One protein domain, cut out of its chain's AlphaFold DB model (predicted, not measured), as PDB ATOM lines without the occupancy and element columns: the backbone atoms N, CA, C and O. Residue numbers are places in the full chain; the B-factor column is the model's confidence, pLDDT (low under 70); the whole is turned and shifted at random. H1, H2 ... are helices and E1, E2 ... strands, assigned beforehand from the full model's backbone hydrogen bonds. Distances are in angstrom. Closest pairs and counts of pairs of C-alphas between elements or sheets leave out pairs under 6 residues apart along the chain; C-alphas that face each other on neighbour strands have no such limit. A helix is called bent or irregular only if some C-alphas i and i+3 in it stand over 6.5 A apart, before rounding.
ATOM      1  N   VAL A 746     139.841 152.227 126.027       71.75
ATOM      2  CA  VAL A 746     139.650 151.101 125.096       71.75
ATOM      3  C   VAL A 746     139.141 149.888 125.869       71.75
ATOM      4  O   VAL A 746     139.838 149.365 126.738       71.75
ATOM      5  N   ARG A 747     137.910 149.453 125.572       79.25
ATOM      6  CA  ARG A 747     137.282 148.332 126.273       79.25
ATOM      7  C   ARG A 747     137.902 147.008 125.828       79.25
ATOM      8  O   ARG A 747     137.678 146.570 124.702       79.25
ATOM      9  N   ILE A 748     138.636 146.361 126.729       83.50
ATOM     10  CA  ILE A 748     139.216 145.033 126.527       83.50
ATOM     11  C   ILE A 748     138.080 144.000 126.555       83.50
ATOM     12  O   ILE A 748     137.616 143.605 127.623       83.50
ATOM     13  N   ASN A 749     137.658 143.556 125.371       83.25
ATOM     14  CA  ASN A 749     136.727 142.446 125.166       83.25
ATOM     15  C   ASN A 749     137.464 141.287 124.478       83.25
ATOM     16  O   ASN A 749     138.200 141.510 123.516       83.25
ATOM     17  N   PHE A 750     137.238 140.048 124.922       80.94
ATOM     18  CA  PHE A 750     137.728 138.874 124.196       80.94
ATOM     19  C   PHE A 750     136.879 138.615 122.942       80.94
ATOM     20  O   PHE A 750     135.650 138.625 123.011       80.94
ATOM     21  N   THR A 751     137.535 138.369 121.806       77.56
ATOM     22  CA  THR A 751     136.884 138.093 120.512       77.56
ATOM     23  C   THR A 751     137.286 136.727 119.959       77.56
ATOM     24  O   THR A 751     136.434 135.861 119.781       77.56
ATOM     25  N   SER A 752     138.579 136.504 119.715       79.25
ATOM     26  CA  SER A 752     139.133 135.196 119.350       79.25
ATOM     27  C   SER A 752     140.638 135.117 119.617       79.25
ATOM     28  O   SER A 752     141.332 136.133 119.657       79.25
ATOM     29  N   CYS A 753     141.161 133.893 119.705       79.50
ATOM     30  CA  CYS A 753     142.596 133.606 119.820       79.50
ATOM     31  C   CYS A 753     143.413 133.898 118.541       79.50
ATOM     32  O   CYS A 753     144.596 133.574 118.498       79.50
ATOM     33  N   HIS A 754     142.803 134.467 117.492       75.94
ATOM     34  CA  HIS A 754     143.463 134.766 116.214       75.94
ATOM     35  C   HIS A 754     143.813 136.255 116.020       75.94
ATOM     36  O   HIS A 754     144.459 136.598 115.031       75.94
ATOM     37  N   HIS A 755     143.417 137.149 116.934       77.69
ATOM     38  CA  HIS A 755     143.790 138.569 116.871       77.69
ATOM     39  C   HIS A 755     145.137 138.822 117.557       77.69
ATOM     40  O   HIS A 755     145.344 138.368 118.675       77.69
ATOM     41  N   ALA A 756     146.007 139.638 116.953       75.69
ATOM     42  CA  ALA A 756     147.369 139.930 117.439       75.69
ATOM     43  C   ALA A 756     147.467 140.674 118.798       75.69
ATOM     44  O   ALA A 756     148.562 140.945 119.295       75.69
ATOM     45  N   GLU A 757     146.333 141.025 119.401       83.38
ATOM     46  CA  GLU A 757     146.227 141.603 120.748       83.38
ATOM     47  C   GLU A 757     146.086 140.520 121.836       83.38
ATOM     48  O   GLU A 757     146.420 140.754 123.001       83.38
ATOM     49  N   TRP A 758     145.616 139.330 121.444       85.44
ATOM     50  CA  TRP A 758     145.327 138.186 122.300       85.44
ATOM     51  C   TRP A 758     146.277 137.027 121.992       85.44
ATOM     52  O   TRP A 758     146.505 136.675 120.840       85.44
ATOM     53  N   SER A 759     146.777 136.366 123.032       84.25
ATOM     54  CA  SER A 759     147.427 135.057 122.902       84.25
ATOM     55  C   SER A 759     146.771 134.046 123.838       84.25
ATOM     56  O   SER A 759     146.388 134.381 124.960       84.25
ATOM     57  N   CYS A 760     146.593 132.819 123.349       85.88
ATOM     58  CA  CYS A 760     145.906 131.736 124.048       85.88
ATOM     59  C   CYS A 760     146.800 130.500 124.109       85.88
ATOM     60  O   CYS A 760     147.400 130.114 123.102       85.88
ATOM     61  N   VAL A 761     146.838 129.823 125.255       79.50
ATOM     62  CA  VAL A 761     147.568 128.553 125.373       79.50
ATOM     63  C   VAL A 761     146.881 127.486 124.507       79.50
ATOM     64  O   VAL A 761     145.672 127.271 124.597       79.50
ATOM     65  N   ASN A 762     147.653 126.822 123.640       76.81
ATOM     66  CA  ASN A 762     147.190 125.780 122.708       76.81
ATOM     67  C   ASN A 762     146.028 126.197 121.772       76.81
ATOM     68  O   ASN A 762     145.286 125.334 121.310       76.81
ATOM     69  N   ASN A 763     145.850 127.497 121.497       76.38
ATOM     70  CA  ASN A 763     144.700 128.068 120.768       76.38
ATOM     71  C   ASN A 763     143.316 127.782 121.398       76.38
ATOM     72  O   ASN A 763     142.293 127.963 120.738       76.38
ATOM     73  N   VAL A 764     143.256 127.379 122.673       77.94
ATOM     74  CA  VAL A 764     141.995 127.148 123.399       77.94
ATOM     75  C   VAL A 764     141.694 128.363 124.293       77.94
ATOM     76  O   VAL A 764     142.593 128.804 125.010       77.94
ATOM     77  N   PRO A 765     140.457 128.902 124.324       77.44
ATOM     78  CA  PRO A 765     140.094 130.079 125.125       77.44
ATOM     79  C   PRO A 765     139.928 129.770 126.631       77.44
ATOM     80  O   PRO A 765     138.957 130.188 127.254       77.44
ATOM     81  N   ASN A 766     140.874 129.029 127.218       82.19
ATOM     82  CA  ASN A 766     140.907 128.680 128.644       82.19
ATOM     83  C   ASN A 766     141.818 129.633 129.433       82.19
ATOM     84  O   ASN A 766     141.422 130.161 130.472       82.19
ATOM     85  N   GLU A 767     143.035 129.851 128.930       84.56
ATOM     86  CA  GLU A 767     144.024 130.782 129.478       84.56
ATOM     87  C   GLU A 767     144.356 131.809 128.397       84.56
ATOM     88  O   GLU A 767     144.921 131.454 127.357       84.56
ATOM     89  N   ILE A 768     143.964 133.064 128.628       89.69
ATOM     90  CA  ILE A 768     144.068 134.144 127.642       89.69
ATOM     91  C   ILE A 768     144.910 135.305 128.179       89.69
ATOM     92  O   ILE A 768     144.789 135.703 129.340       89.69
ATOM     93  N   VAL A 769     145.768 135.854 127.321       89.31
ATOM     94  CA  VAL A 769     146.693 136.947 127.644       89.31
ATOM     95  C   VAL A 769     146.467 138.105 126.675       89.31
ATOM     96  O   VAL A 769     146.664 137.944 125.469       89.31
ATOM     97  N   PHE A 770     146.077 139.268 127.198       90.88
ATOM     98  CA  PHE A 770     145.941 140.516 126.446       90.88
ATOM     99  C   PHE A 770     147.209 141.364 126.564       90.88
ATOM    100  O   PHE A 770     147.683 141.621 127.673       90.88
ATOM    101  N   THR A 771     147.738 141.830 125.432       89.50
ATOM    102  CA  THR A 771     148.967 142.635 125.386       89.50
ATOM    103  C   THR A 771     148.658 144.055 124.915       89.50
ATOM    104  O   THR A 771     148.535 144.312 123.719       89.50
ATOM    105  N   CYS A 772     148.570 144.998 125.859       86.81
ATOM    106  CA  CYS A 772     148.204 146.392 125.583       86.81
ATOM    107  C   CYS A 772     149.132 147.075 124.562       86.81
ATOM    108  O   CYS A 772     148.668 147.895 123.774       86.81
ATOM    109  N   SER A 773     150.421 146.713 124.516       81.00
ATOM    110  CA  SER A 773     151.390 147.285 123.570       81.00
ATOM    111  C   SER A 773     151.126 146.947 122.093       81.00
ATOM    112  O   SER A 773     151.744 147.565 121.227       81.00
ATOM    113  N   SER A 774     150.220 146.009 121.785       77.31
ATOM    114  CA  SER A 774     149.736 145.771 120.414       77.31
ATOM    115  C   SER A 774     148.752 146.853 119.934       77.31
ATOM    116  O   SER A 774     148.532 146.986 118.731       77.31
ATOM    117  N   VAL A 775     148.166 147.638 120.847       75.81
ATOM    118  CA  VAL A 775     147.088 148.601 120.567       75.81
ATOM    119  C   VAL A 775     147.596 150.037 120.690       75.81
ATOM    120  O   VAL A 775     148.315 150.390 121.622       75.81
ATOM    121  N   ARG A 776     147.174 150.926 119.780       73.88
ATOM    122  CA  ARG A 776     147.516 152.363 119.813       73.88
ATOM    123  C   ARG A 776     146.663 153.160 120.818       73.88
ATOM    124  O   ARG A 776     146.095 154.189 120.463       73.88
ATOM    125  N   SER A 777     146.580 152.696 122.065       76.19
ATOM    126  CA  SER A 777     145.957 153.416 123.186       76.19
ATOM    127  C   SER A 777     146.887 153.452 124.397       76.19
ATOM    128  O   SER A 777     147.718 152.566 124.579       76.19
ATOM    129  N   ASN A 778     146.729 154.475 125.237       80.25
ATOM    130  CA  ASN A 778     147.313 154.500 126.581       80.25
ATOM    131  C   ASN A 778     146.299 154.035 127.640       80.25
ATOM    132  O   ASN A 778     146.702 153.437 128.632       80.25
ATOM    133  N   ASP A 779     145.011 154.288 127.397       84.81
ATOM    134  CA  ASP A 779     143.905 154.051 128.320       84.81
ATOM    135  C   ASP A 779     143.122 152.802 127.923       84.81
ATOM    136  O   ASP A 779     142.603 152.706 126.802       84.81
ATOM    137  N   PHE A 780     142.980 151.883 128.873       87.19
ATOM    138  CA  PHE A 780     142.246 150.635 128.720       87.19
ATOM    139  C   PHE A 780     141.239 150.457 129.856       87.19
ATOM    140  O   PHE A 780     141.531 150.738 131.017       87.19
ATOM    141  N   ILE A 781     140.050 149.956 129.526       88.19
ATOM    142  CA  ILE A 781     139.008 149.591 130.490       88.19
ATOM    143  C   ILE A 781     138.721 148.100 130.327       88.19
ATOM    144  O   ILE A 781     138.427 147.652 129.225       88.19
ATOM    145  N   ILE A 782     138.738 147.325 131.406       88.81
ATOM    146  CA  ILE A 782     138.218 145.951 131.399       88.81
ATOM    147  C   ILE A 782     137.017 145.856 132.334       88.81
ATOM    148  O   ILE A 782     137.105 146.221 133.504       88.81
ATOM    149  N   HIS A 783     135.891 145.333 131.842       86.75
ATOM    150  CA  HIS A 783     134.820 144.864 132.719       86.75
ATOM    151  C   HIS A 783     134.995 143.363 132.919       86.75
ATOM    152  O   HIS A 783     134.778 142.579 131.997       86.75
ATOM    153  N   LEU A 784     135.336 142.946 134.138       83.38
ATOM    154  CA  LEU A 784     135.566 141.531 134.452       83.38
ATOM    155  C   LEU A 784     134.318 140.649 134.225       83.38
ATOM    156  O   LEU A 784     134.442 139.437 134.035       83.38
ATOM    157  N   LYS A 785     133.128 141.263 134.150       77.00
ATOM    158  CA  LYS A 785     131.865 140.604 133.793       77.00
ATOM    159  C   LYS A 785     131.853 139.999 132.381       77.00
ATOM    160  O   LYS A 785     131.123 139.044 132.139       77.00
ATOM    161  N   ASP A 786     132.621 140.566 131.447       77.25
ATOM    162  CA  ASP A 786     132.581 140.184 130.028       77.25
ATOM    163  C   ASP A 786     133.304 138.841 129.780       77.25
ATOM    164  O   ASP A 786     133.186 138.245 128.713       77.25
ATOM    165  N   PHE A 787     134.019 138.341 130.795       79.00
ATOM    166  CA  PHE A 787     134.844 137.131 130.761       79.00
ATOM    167  C   PHE A 787     134.166 135.927 131.438       79.00
ATOM    168  O   PHE A 787     134.727 134.830 131.461       79.00
ATOM    169  N   TYR A 788     132.941 136.099 131.951       70.00
ATOM    170  CA  TYR A 788     132.108 135.028 132.506       70.00
ATOM    171  C   TYR A 788     131.551 134.106 131.403       70.00
ATOM    172  O   TYR A 788     130.372 134.165 131.049       70.00
ATOM    173  N   THR A 789     132.397 133.229 130.867       67.31
ATOM    174  CA  THR A 789     132.012 132.187 129.899       67.31
ATOM    175  C   THR A 789     132.201 130.789 130.491       67.31
ATOM    176  O   THR A 789     132.898 130.614 131.489       67.31
ATOM    177  N   ASP A 790     131.620 129.765 129.858       63.09
ATOM    178  CA  ASP A 790     131.811 128.363 130.262       63.09
ATOM    179  C   ASP A 790     133.245 127.829 129.968       63.09
ATOM    180  O   ASP A 790     133.571 126.696 130.354       63.09
ATOM    181  N   HIS A 791     134.099 128.641 129.320       74.62
ATOM    182  CA  HIS A 791     135.426 128.277 128.796       74.62
ATOM    183  C   HIS A 791     136.601 129.009 129.471       74.62
ATOM    184  O   HIS A 791     137.585 128.362 129.816       74.62
ATOM    185  N   ILE A 792     136.510 130.329 129.684       81.62
ATOM    186  CA  ILE A 792     137.635 131.140 130.188       81.62
ATOM    187  C   ILE A 792     137.851 130.886 131.689       81.62
ATOM    188  O   ILE A 792     136.963 131.120 132.509       81.62
ATOM    189  N   VAL A 793     139.059 130.440 132.046       84.50
ATOM    190  CA  VAL A 793     139.475 130.100 133.421       84.50
ATOM    191  C   VAL A 793     140.519 131.078 133.964       84.50
ATOM    192  O   VAL A 793     140.506 131.376 135.163       84.50
ATOM    193  N   SER A 794     141.402 131.597 133.104       87.81
ATOM    194  CA  SER A 794     142.443 132.562 133.476       87.81
ATOM    195  C   SER A 794     142.546 133.715 132.478       87.81
ATOM    196  O   SER A 794     142.574 133.494 131.265       87.81
ATOM    197  N   VAL A 795     142.638 134.940 133.002       90.56
ATOM    198  CA  VAL A 795     142.832 136.176 132.228       90.56
ATOM    199  C   VAL A 795     144.087 136.890 132.723       90.56
ATOM    200  O   VAL A 795     144.193 137.233 133.901       90.56
ATOM    201  N   THR A 796     145.028 137.146 131.815       91.81
ATOM    202  CA  THR A 796     146.238 137.942 132.070       91.81
ATOM    203  C   THR A 796     146.233 139.208 131.216       91.81
ATOM    204  O   THR A 796     145.885 139.160 130.040       91.81
ATOM    205  N   ILE A 797     146.646 140.333 131.795       93.19
ATOM    206  CA  ILE A 797     146.810 141.622 131.112       93.19
ATOM    207  C   ILE A 797     148.253 142.096 131.316       93.19
ATOM    208  O   ILE A 797     148.744 142.053 132.447       93.19
ATOM    209  N   GLN A 798     148.928 142.532 130.246       92.94
ATOM    210  CA  GLN A 798     150.339 142.941 130.287       92.94
ATOM    211  C   GLN A 798     150.676 144.156 129.399       92.94
ATOM    212  O   GLN A 798     150.036 144.381 128.365       92.94
ATOM    213  N   ASN A 799     151.733 144.889 129.774       92.06
ATOM    214  CA  ASN A 799     152.328 146.027 129.050       92.06
ATOM    215  C   ASN A 799     151.383 147.228 128.839       92.06
ATOM    216  O   ASN A 799     151.327 147.794 127.744       92.06
ATOM    217  N   CYS A 800     150.615 147.607 129.865       90.56
ATOM    218  CA  CYS A 800     149.606 148.672 129.791       90.56
ATOM    219  C   CYS A 800     150.099 149.989 130.415       90.56
ATOM    220  O   CYS A 800     150.935 149.990 131.315       90.56
ATOM    221  N   ARG A 801     149.558 151.130 129.968       90.06
ATOM    222  CA  ARG A 801     149.851 152.430 130.594       90.06
ATOM    223  C   ARG A 801     148.843 152.756 131.688       90.06
ATOM    224  O   ARG A 801     149.197 152.675 132.856       90.06
ATOM    225  N   ASP A 802     147.601 153.054 131.325       90.69
ATOM    226  CA  ASP A 802     146.502 153.245 132.272       90.69
ATOM    227  C   ASP A 802     145.478 152.114 132.110       90.69
ATOM    228  O   ASP A 802     144.918 151.916 131.027       90.69
ATOM    229  N   LEU A 803     145.273 151.336 133.175       91.94
ATOM    230  CA  LEU A 803     144.340 150.214 133.208       91.94
ATOM    231  C   LEU A 803     143.266 150.436 134.277       91.94
ATOM    232  O   LEU A 803     143.533 150.420 135.480       91.94
ATOM    233  N   ARG A 804     142.021 150.568 133.818       91.75
ATOM    234  CA  ARG A 804     140.824 150.753 134.641       91.75
ATOM    235  C   ARG A 804     140.012 149.452 134.702       91.75
ATOM    236  O   ARG A 804     139.451 149.002 133.704       91.75
ATOM    237  N   VAL A 805     139.953 148.824 135.876       90.69
ATOM    238  CA  VAL A 805     139.317 147.512 136.102       90.69
ATOM    239  C   VAL A 805     137.955 147.698 136.767       90.69
ATOM    240  O   VAL A 805     137.881 148.075 137.934       90.69
ATOM    241  N   VAL A 806     136.869 147.418 136.045       88.56
ATOM    242  CA  VAL A 806     135.493 147.533 136.552       88.56
ATOM    243  C   VAL A 806     135.042 146.208 137.170       88.56
ATOM    244  O   VAL A 806     135.016 145.173 136.496       88.56
ATOM    245  N   LEU A 807     134.678 146.265 138.455       82.31
ATOM    246  CA  LEU A 807     134.433 145.108 139.328       82.31
ATOM    247  C   LEU A 807     132.948 144.733 139.501       82.31
ATOM    248  O   LEU A 807     132.647 143.765 140.192       82.31
ATOM    249  N   ASP A 808     132.002 145.495 138.951       80.06
ATOM    250  CA  ASP A 808     130.574 145.301 139.233       80.06
ATOM    251  C   ASP A 808     130.005 144.007 138.632       80.06
ATOM    252  O   ASP A 808     129.933 143.839 137.410       80.06
ATOM    253  N   CYS A 809     129.514 143.118 139.497       72.25
ATOM    254  CA  CYS A 809     128.824 141.908 139.077       72.25
ATOM    255  C   CYS A 809     127.347 142.193 138.714       72.25
ATOM    256  O   CYS A 809     126.598 142.704 139.554       72.25
ATOM    257  N   PRO A 810     126.879 141.832 137.502       66.56
ATOM    258  CA  PRO A 810     125.451 141.796 137.188       66.56
ATOM    259  C   PRO A 810     124.760 140.606 137.881       66.56
ATOM    260  O   PRO A 810     125.407 139.644 138.287       66.56
ATOM    261  N   LEU A 811     123.425 140.617 137.973       62.97
ATOM    262  CA  LEU A 811     122.651 139.493 138.527       62.97
ATOM    263  C   LEU A 811     122.658 138.277 137.578       62.97
ATOM    264  O   LEU A 811     121.732 138.063 136.797       62.97
ATOM    265  N   LEU A 812     123.726 137.478 137.641       57.50
ATOM    266  CA  LEU A 812     123.932 136.315 136.782       57.50
ATOM    267  C   LEU A 812     122.963 135.163 137.088       57.50
ATOM    268  O   LEU A 812     122.707 134.794 138.239       57.50
ATOM    269  N   GLN A 813     122.481 134.515 136.025       56.00
ATOM    270  CA  GLN A 813     121.679 133.295 136.137       56.00
ATOM    271  C   GLN A 813     122.548 132.067 136.478       56.00
ATOM    272  O   GLN A 813     122.148 131.262 137.326       56.00
ATOM    273  N   ARG A 814     123.745 131.968 135.877       63.38
ATOM    274  CA  ARG A 814     124.762 130.910 136.073       63.38
ATOM    275  C   ARG A 814     125.940 131.407 136.931       63.38
ATOM    276  O   ARG A 814     126.019 132.595 137.219       63.38
ATOM    277  N   ALA A 815     126.826 130.502 137.354       64.38
ATOM    278  CA  ALA A 815     128.021 130.830 138.140       64.38
ATOM    279  C   ALA A 815     129.293 130.875 137.275       64.38
ATOM    280  O   ALA A 815     129.406 130.130 136.303       64.38
ATOM    281  N   SER A 816     130.248 131.723 137.663       70.50
ATOM    282  CA  SER A 816     131.552 131.885 137.003       70.50
ATOM    283  C   SER A 816     132.449 130.631 137.017       70.50
ATOM    284  O   SER A 816     132.438 129.853 137.978       70.50
ATOM    285  N   ARG A 817     133.290 130.509 135.977       76.69
ATOM    286  CA  ARG A 817     134.476 129.630 135.894       76.69
ATOM    287  C   ARG A 817     135.821 130.379 135.865       76.69
ATOM    288  O   ARG A 817     136.866 129.731 135.865       76.69
ATOM    289  N   LEU A 818     135.802 131.715 135.867       82.19
ATOM    290  CA  LEU A 818     137.003 132.549 135.920       82.19
ATOM    291  C   LEU A 818     137.638 132.439 137.314       82.19
ATOM    292  O   LEU A 818     137.169 133.061 138.265       82.19
ATOM    293  N   ASN A 819     138.706 131.650 137.416       83.44
ATOM    294  CA  ASN A 819     139.388 131.354 138.675       83.44
ATOM    295  C   ASN A 819     140.565 132.300 138.941       83.44
ATOM    296  O   ASN A 819     140.857 132.585 140.099       83.44
ATOM    297  N   GLN A 820     141.257 132.761 137.895       87.75
ATOM    298  CA  GLN A 820     142.549 133.442 138.016       87.75
ATOM    299  C   GLN A 820     142.580 134.749 137.211       87.75
ATOM    300  O   GLN A 820     142.206 134.780 136.038       87.75
ATOM    301  N   PHE A 821     143.063 135.827 137.832       91.31
ATOM    302  CA  PHE A 821     143.255 137.128 137.186       91.31
ATOM    303  C   PHE A 821     144.647 137.692 137.486       91.31
ATOM    304  O   PHE A 821     145.076 137.753 138.641       91.31
ATOM    305  N   LYS A 822     145.368 138.078 136.430       93.25
ATOM    306  CA  LYS A 822     146.771 138.505 136.491       93.25
ATOM    307  C   LYS A 822     146.955 139.860 135.813       93.25
ATOM    308  O   LYS A 822     146.548 140.035 134.667       93.25
ATOM    309  N   ILE A 823     147.627 140.785 136.490       95.00
ATOM    310  CA  ILE A 823     148.078 142.061 135.919       95.00
ATOM    311  C   ILE A 823     149.601 142.114 136.018       95.00
ATOM    312  O   ILE A 823     150.163 141.882 137.091       95.00
ATOM    313  N   LYS A 824     150.251 142.412 134.895       94.19
ATOM    314  CA  LYS A 824     151.701 142.544 134.758       94.19
ATOM    315  C   LYS A 824     152.055 143.872 134.094       94.19
ATOM    316  O   LYS A 824     151.312 144.328 133.228       94.19
ATOM    317  N   ASP A 825     153.198 144.443 134.464       93.94
ATOM    318  CA  ASP A 825     153.891 145.493 133.701       93.94
ATOM    319  C   ASP A 825     152.965 146.671 133.324       93.94
ATOM    320  O   ASP A 825     152.598 146.859 132.160       93.94
ATOM    321  N   CYS A 826     152.535 147.434 134.338       93.69
ATOM    322  CA  CYS A 826     151.536 148.498 134.191       93.69
ATOM    323  C   CYS A 826     151.974 149.813 134.865       93.69
ATOM    324  O   CYS A 826     152.390 149.800 136.025       93.69
ATOM    325  N   ASP A 827     151.850 150.959 134.183       92.75
ATOM    326  CA  ASP A 827     152.208 152.268 134.771       92.75
ATOM    327  C   ASP A 827     151.203 152.706 135.861       92.75
ATOM    328  O   ASP A 827     151.608 153.046 136.973       92.75
ATOM    329  N   ARG A 828     149.896 152.680 135.565       93.88
ATOM    330  CA  ARG A 828     148.803 153.101 136.458       93.88
ATOM    331  C   ARG A 828     147.651 152.090 136.443       93.88
ATOM    332  O   ARG A 828     147.156 151.728 135.380       93.88
ATOM    333  N   LEU A 829     147.214 151.657 137.626       94.25
ATOM    334  CA  LEU A 829     146.109 150.711 137.829       94.25
ATOM    335  C   LEU A 829     145.036 151.301 138.753       94.25
ATOM    336  O   LEU A 829     145.321 151.697 139.885       94.25
ATOM    337  N   GLU A 830     143.786 151.299 138.298       93.00
ATOM    338  CA  GLU A 830     142.639 151.830 139.037       93.00
ATOM    339  C   GLU A 830     141.464 150.841 139.034       93.00
ATOM    340  O   GLU A 830     141.000 150.399 137.984       93.00
ATOM    341  N   PHE A 831     140.965 150.492 140.221       90.06
ATOM    342  CA  PHE A 831     139.796 149.627 140.393       90.06
ATOM    343  C   PHE A 831     138.531 150.475 140.556       90.06
ATOM    344  O   PHE A 831     138.463 151.327 141.441       90.06
ATOM    345  N   ILE A 832     137.525 150.230 139.715       85.50
ATOM    346  CA  ILE A 832     136.314 151.046 139.589       85.50
ATOM    347  C   ILE A 832     135.073 150.234 139.968       85.50
ATOM    348  O   ILE A 832     134.928 149.064 139.604       85.50
ATOM    349  N   THR A 833     134.157 150.895 140.675       76.81
ATOM    350  CA  THR A 833     132.855 150.369 141.104       76.81
ATOM    351  C   THR A 833     131.756 151.360 140.713       76.81
ATOM    352  O   THR A 833     131.788 152.514 141.141       76.81
ATOM    353  N   LEU A 834     130.777 150.929 139.917       69.19
ATOM    354  CA  LEU A 834     129.659 151.750 139.430       69.19
ATOM    355  C   LEU A 834     128.653 152.124 140.534       69.19
ATOM    356  O   LEU A 834     127.879 153.065 140.365       69.19
ATOM    357  N   SER A 835     128.659 151.411 141.664       68.44
ATOM    358  CA  SER A 835     127.901 151.759 142.870       68.44
ATOM    359  C   SER A 835     128.706 151.458 144.139       68.44
ATOM    360  O   SER A 835     129.562 150.582 144.155       68.44
ATOM    361  N   ALA A 836     128.376 152.134 145.243       60.91
ATOM    362  CA  ALA A 836     128.859 151.778 146.580       60.91
ATOM    363  C   ALA A 836     128.117 150.565 147.193       60.91
ATOM    364  O   ALA A 836     128.445 150.134 148.298       60.91
ATOM    365  N   THR A 837     127.092 150.046 146.505       64.81
ATOM    366  CA  THR A 837     126.224 148.942 146.959       64.81
ATOM    367  C   THR A 837     126.174 147.743 146.007       64.81
ATOM    368  O   THR A 837     125.455 146.782 146.282       64.81
ATOM    369  N   SER A 838     126.905 147.771 144.889       66.50
ATOM    370  CA  SER A 838     127.000 146.627 143.976       66.50
ATOM    371  C   SER A 838     127.793 145.477 144.605       66.50
ATOM    372  O   SER A 838     128.715 145.676 145.396       66.50
ATOM    373  N   SER A 839     127.432 144.242 144.251       71.94
ATOM    374  CA  SER A 839     128.257 143.078 144.580       71.94
ATOM    375  C   SER A 839     129.505 143.098 143.701       71.94
ATOM    376  O   SER A 839     129.394 143.117 142.473       71.94
ATOM    377  N   LEU A 840     130.682 143.113 144.323       76.75
ATOM    378  CA  LEU A 840     131.950 143.128 143.601       76.75
ATOM    379  C   LEU A 840     132.349 141.716 143.166       76.75
ATOM    380  O   LEU A 840     132.147 140.739 143.885       76.75
ATOM    381  N   GLN A 841     132.931 141.628 141.977       72.94
ATOM    382  CA  GLN A 841     133.559 140.437 141.431       72.94
ATOM    383  C   GLN A 841     135.025 140.374 141.865       72.94
ATOM    384  O   GLN A 841     135.816 141.242 141.502       72.94
ATOM    385  N   THR A 842     135.412 139.288 142.527       76.50
ATOM    386  CA  THR A 842     136.818 138.869 142.622       76.50
ATOM    387  C   THR A 842     136.965 137.386 142.282       76.50
ATOM    388  O   THR A 842     136.273 136.558 142.880       76.50
ATOM    389  N   PRO A 843     137.842 137.038 141.319       83.31
ATOM    390  CA  PRO A 843     138.260 135.661 141.062       83.31
ATOM    391  C   PRO A 843     138.996 135.041 142.254       83.31
ATOM    392  O   PRO A 843     139.503 135.744 143.131       83.31
ATOM    393  N   SER A 844     139.083 133.711 142.268       83.94
ATOM    394  CA  SER A 844     139.660 132.950 143.379       83.94
ATOM    395  C   SER A 844     141.158 133.215 143.611       83.94
ATOM    396  O   SER A 844     141.625 133.117 144.745       83.94
ATOM    397  N   GLU A 845     141.907 133.572 142.569       88.19
ATOM    398  CA  GLU A 845     143.321 133.956 142.626       88.19
ATOM    399  C   GLU A 845     143.560 135.286 141.902       88.19
ATOM    400  O   GLU A 845     143.189 135.448 140.736       88.19
ATOM    401  N   VAL A 846     144.228 136.225 142.583       91.50
ATOM    402  CA  VAL A 846     144.613 137.527 142.017       91.50
ATOM    403  C   VAL A 846     146.108 137.773 142.206       91.50
ATOM    404  O   VAL A 846     146.628 137.700 143.323       91.50
ATOM    405  N   VAL A 847     146.794 138.088 141.104       94.06
ATOM    406  CA  VAL A 847     148.238 138.365 141.071       94.06
ATOM    407  C   VAL A 847     148.498 139.707 140.389       94.06
ATOM    408  O   VAL A 847     148.028 139.944 139.276       94.06
ATOM    409  N   ILE A 848     149.262 140.576 141.050       95.62
ATOM    410  CA  ILE A 848     149.650 141.900 140.555       95.62
ATOM    411  C   ILE A 848     151.175 142.017 140.637       95.62
ATOM    412  O   ILE A 848     151.748 141.949 141.725       95.62
ATOM    413  N   GLU A 849     151.842 142.163 139.494       95.25
ATOM    414  CA  GLU A 849     153.305 142.150 139.390       95.25
ATOM    415  C   GLU A 849     153.807 143.342 138.564       95.25
ATOM    416  O   GLU A 849     153.317 143.590 137.465       95.25
ATOM    417  N   ASN A 850     154.810 144.060 139.080       95.25
ATOM    418  CA  ASN A 850     155.450 145.195 138.402       95.25
ATOM    419  C   ASN A 850     154.463 146.319 138.003       95.25
ATOM    420  O   ASN A 850     154.393 146.726 136.840       95.25
ATOM    421  N   VAL A 851     153.672 146.809 138.969       95.31
ATOM    422  CA  VAL A 851     152.726 147.919 138.760       95.31
ATOM    423  C   VAL A 851     153.207 149.185 139.463       95.31
ATOM    424  O   VAL A 851     153.216 149.284 140.694       95.31
ATOM    425  N   ARG A 852     153.603 150.178 138.663       93.56
ATOM    426  CA  ARG A 852     154.289 151.393 139.122       93.56
ATOM    427  C   ARG A 852     153.426 152.274 140.026       93.56
ATOM    428  O   ARG A 852     153.978 152.895 140.932       93.56
ATOM    429  N   GLU A 853     152.110 152.319 139.822       94.75
ATOM    430  CA  GLU A 853     151.165 152.969 140.736       94.75
ATOM    431  C   GLU A 853     149.765 152.330 140.709       94.75
ATOM    432  O   GLU A 853     149.111 152.245 139.672       94.75
ATOM    433  N   ILE A 854     149.274 151.926 141.880       95.81
ATOM    434  CA  ILE A 854     147.921 151.417 142.122       95.81
ATOM    435  C   ILE A 854     147.161 152.483 142.918       95.81
ATOM    436  O   ILE A 854     147.527 152.807 144.053       95.81
TER     437      ILE A 854
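Overview. This is residues 746 to 854 of the 1271 residues of the protein "Hypothetical protein" of Pieris macdunnoughi (UniProt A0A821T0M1). The chain is wound in stacked turns, a short solenoid: E4, E5 and E6 lie side by side as parallel, sharply bent rungs, and E2 and E3 together make the rung before E4. E1 folds against E2 as a hairpin, while residues 807 to 819 and 833 to 844 lead from turn to turn. The printed part has 109 residues, under half in named elements; along the chain come three strands, E1 to E3, then the one named helix, H1, then three more strands, E4 to E6; it is mostly strand, with one branched sheet in which E1 and E2 are antiparallel and the other neighbour pairs, E2 and E4, E3 and E4, E4 and E5, E5 and E6, are parallel. It is compact, with a radius of gyration of the C-alphas of 13.4 A, and spans 34 by 33 by 22 A.

Arrangement. Residues 746 to 747 pair in parallel with residues 780 to 781 of E3, residues 779 to 783. E1, residues 758 to 760, and E2, residues 767 to 771, form an antiparallel hairpin; N 759 and O 769 are within hydrogen-bond range at 2.9 A. On one side of E4, residues 794 to 806, lie E2 and E3, both parallel to it; N 768 and O 794 are 3.0 A apart, N 780 and O 802 2.9 A. On its other side is E5, residues 820 to 832, parallel, with N 797 and O 822 2.9 A apart. E6, residues 845 to 854, is parallel to E5; N 823 and O 847 are 2.9 A apart. H1, residues 784 to 787, only grazes the twisted sheet and is too short for an O i to N i+4 pair. E3, H1 and E4 form a strand-helix-strand unit, two parallel neighbour strands with a helix between, its crossover right-handed.

Along the chain. E1 begins at C-alpha 758, (145.327, 138.186, 122.300). E4, 16.8 A long, bends by 139 degrees at residue 801, and E5, 18.7 A, by 133 degrees at residue 826. E6, 18.1 A, bends by 113 degrees at residue 851 and ends at C-alpha 854, (147.921, 151.417, 142.122).

Size, cuts and confidence. The C-alphas farthest apart, of Asn 762 and Ala 836, are 39.8 A apart. The printed part has no cut; the links E4 to E5 and E5 to E6 are long. Mean pLDDT of the printed part is 82.3, with residues 789 to 790, 810 to 815 and 834 to 838 under 70.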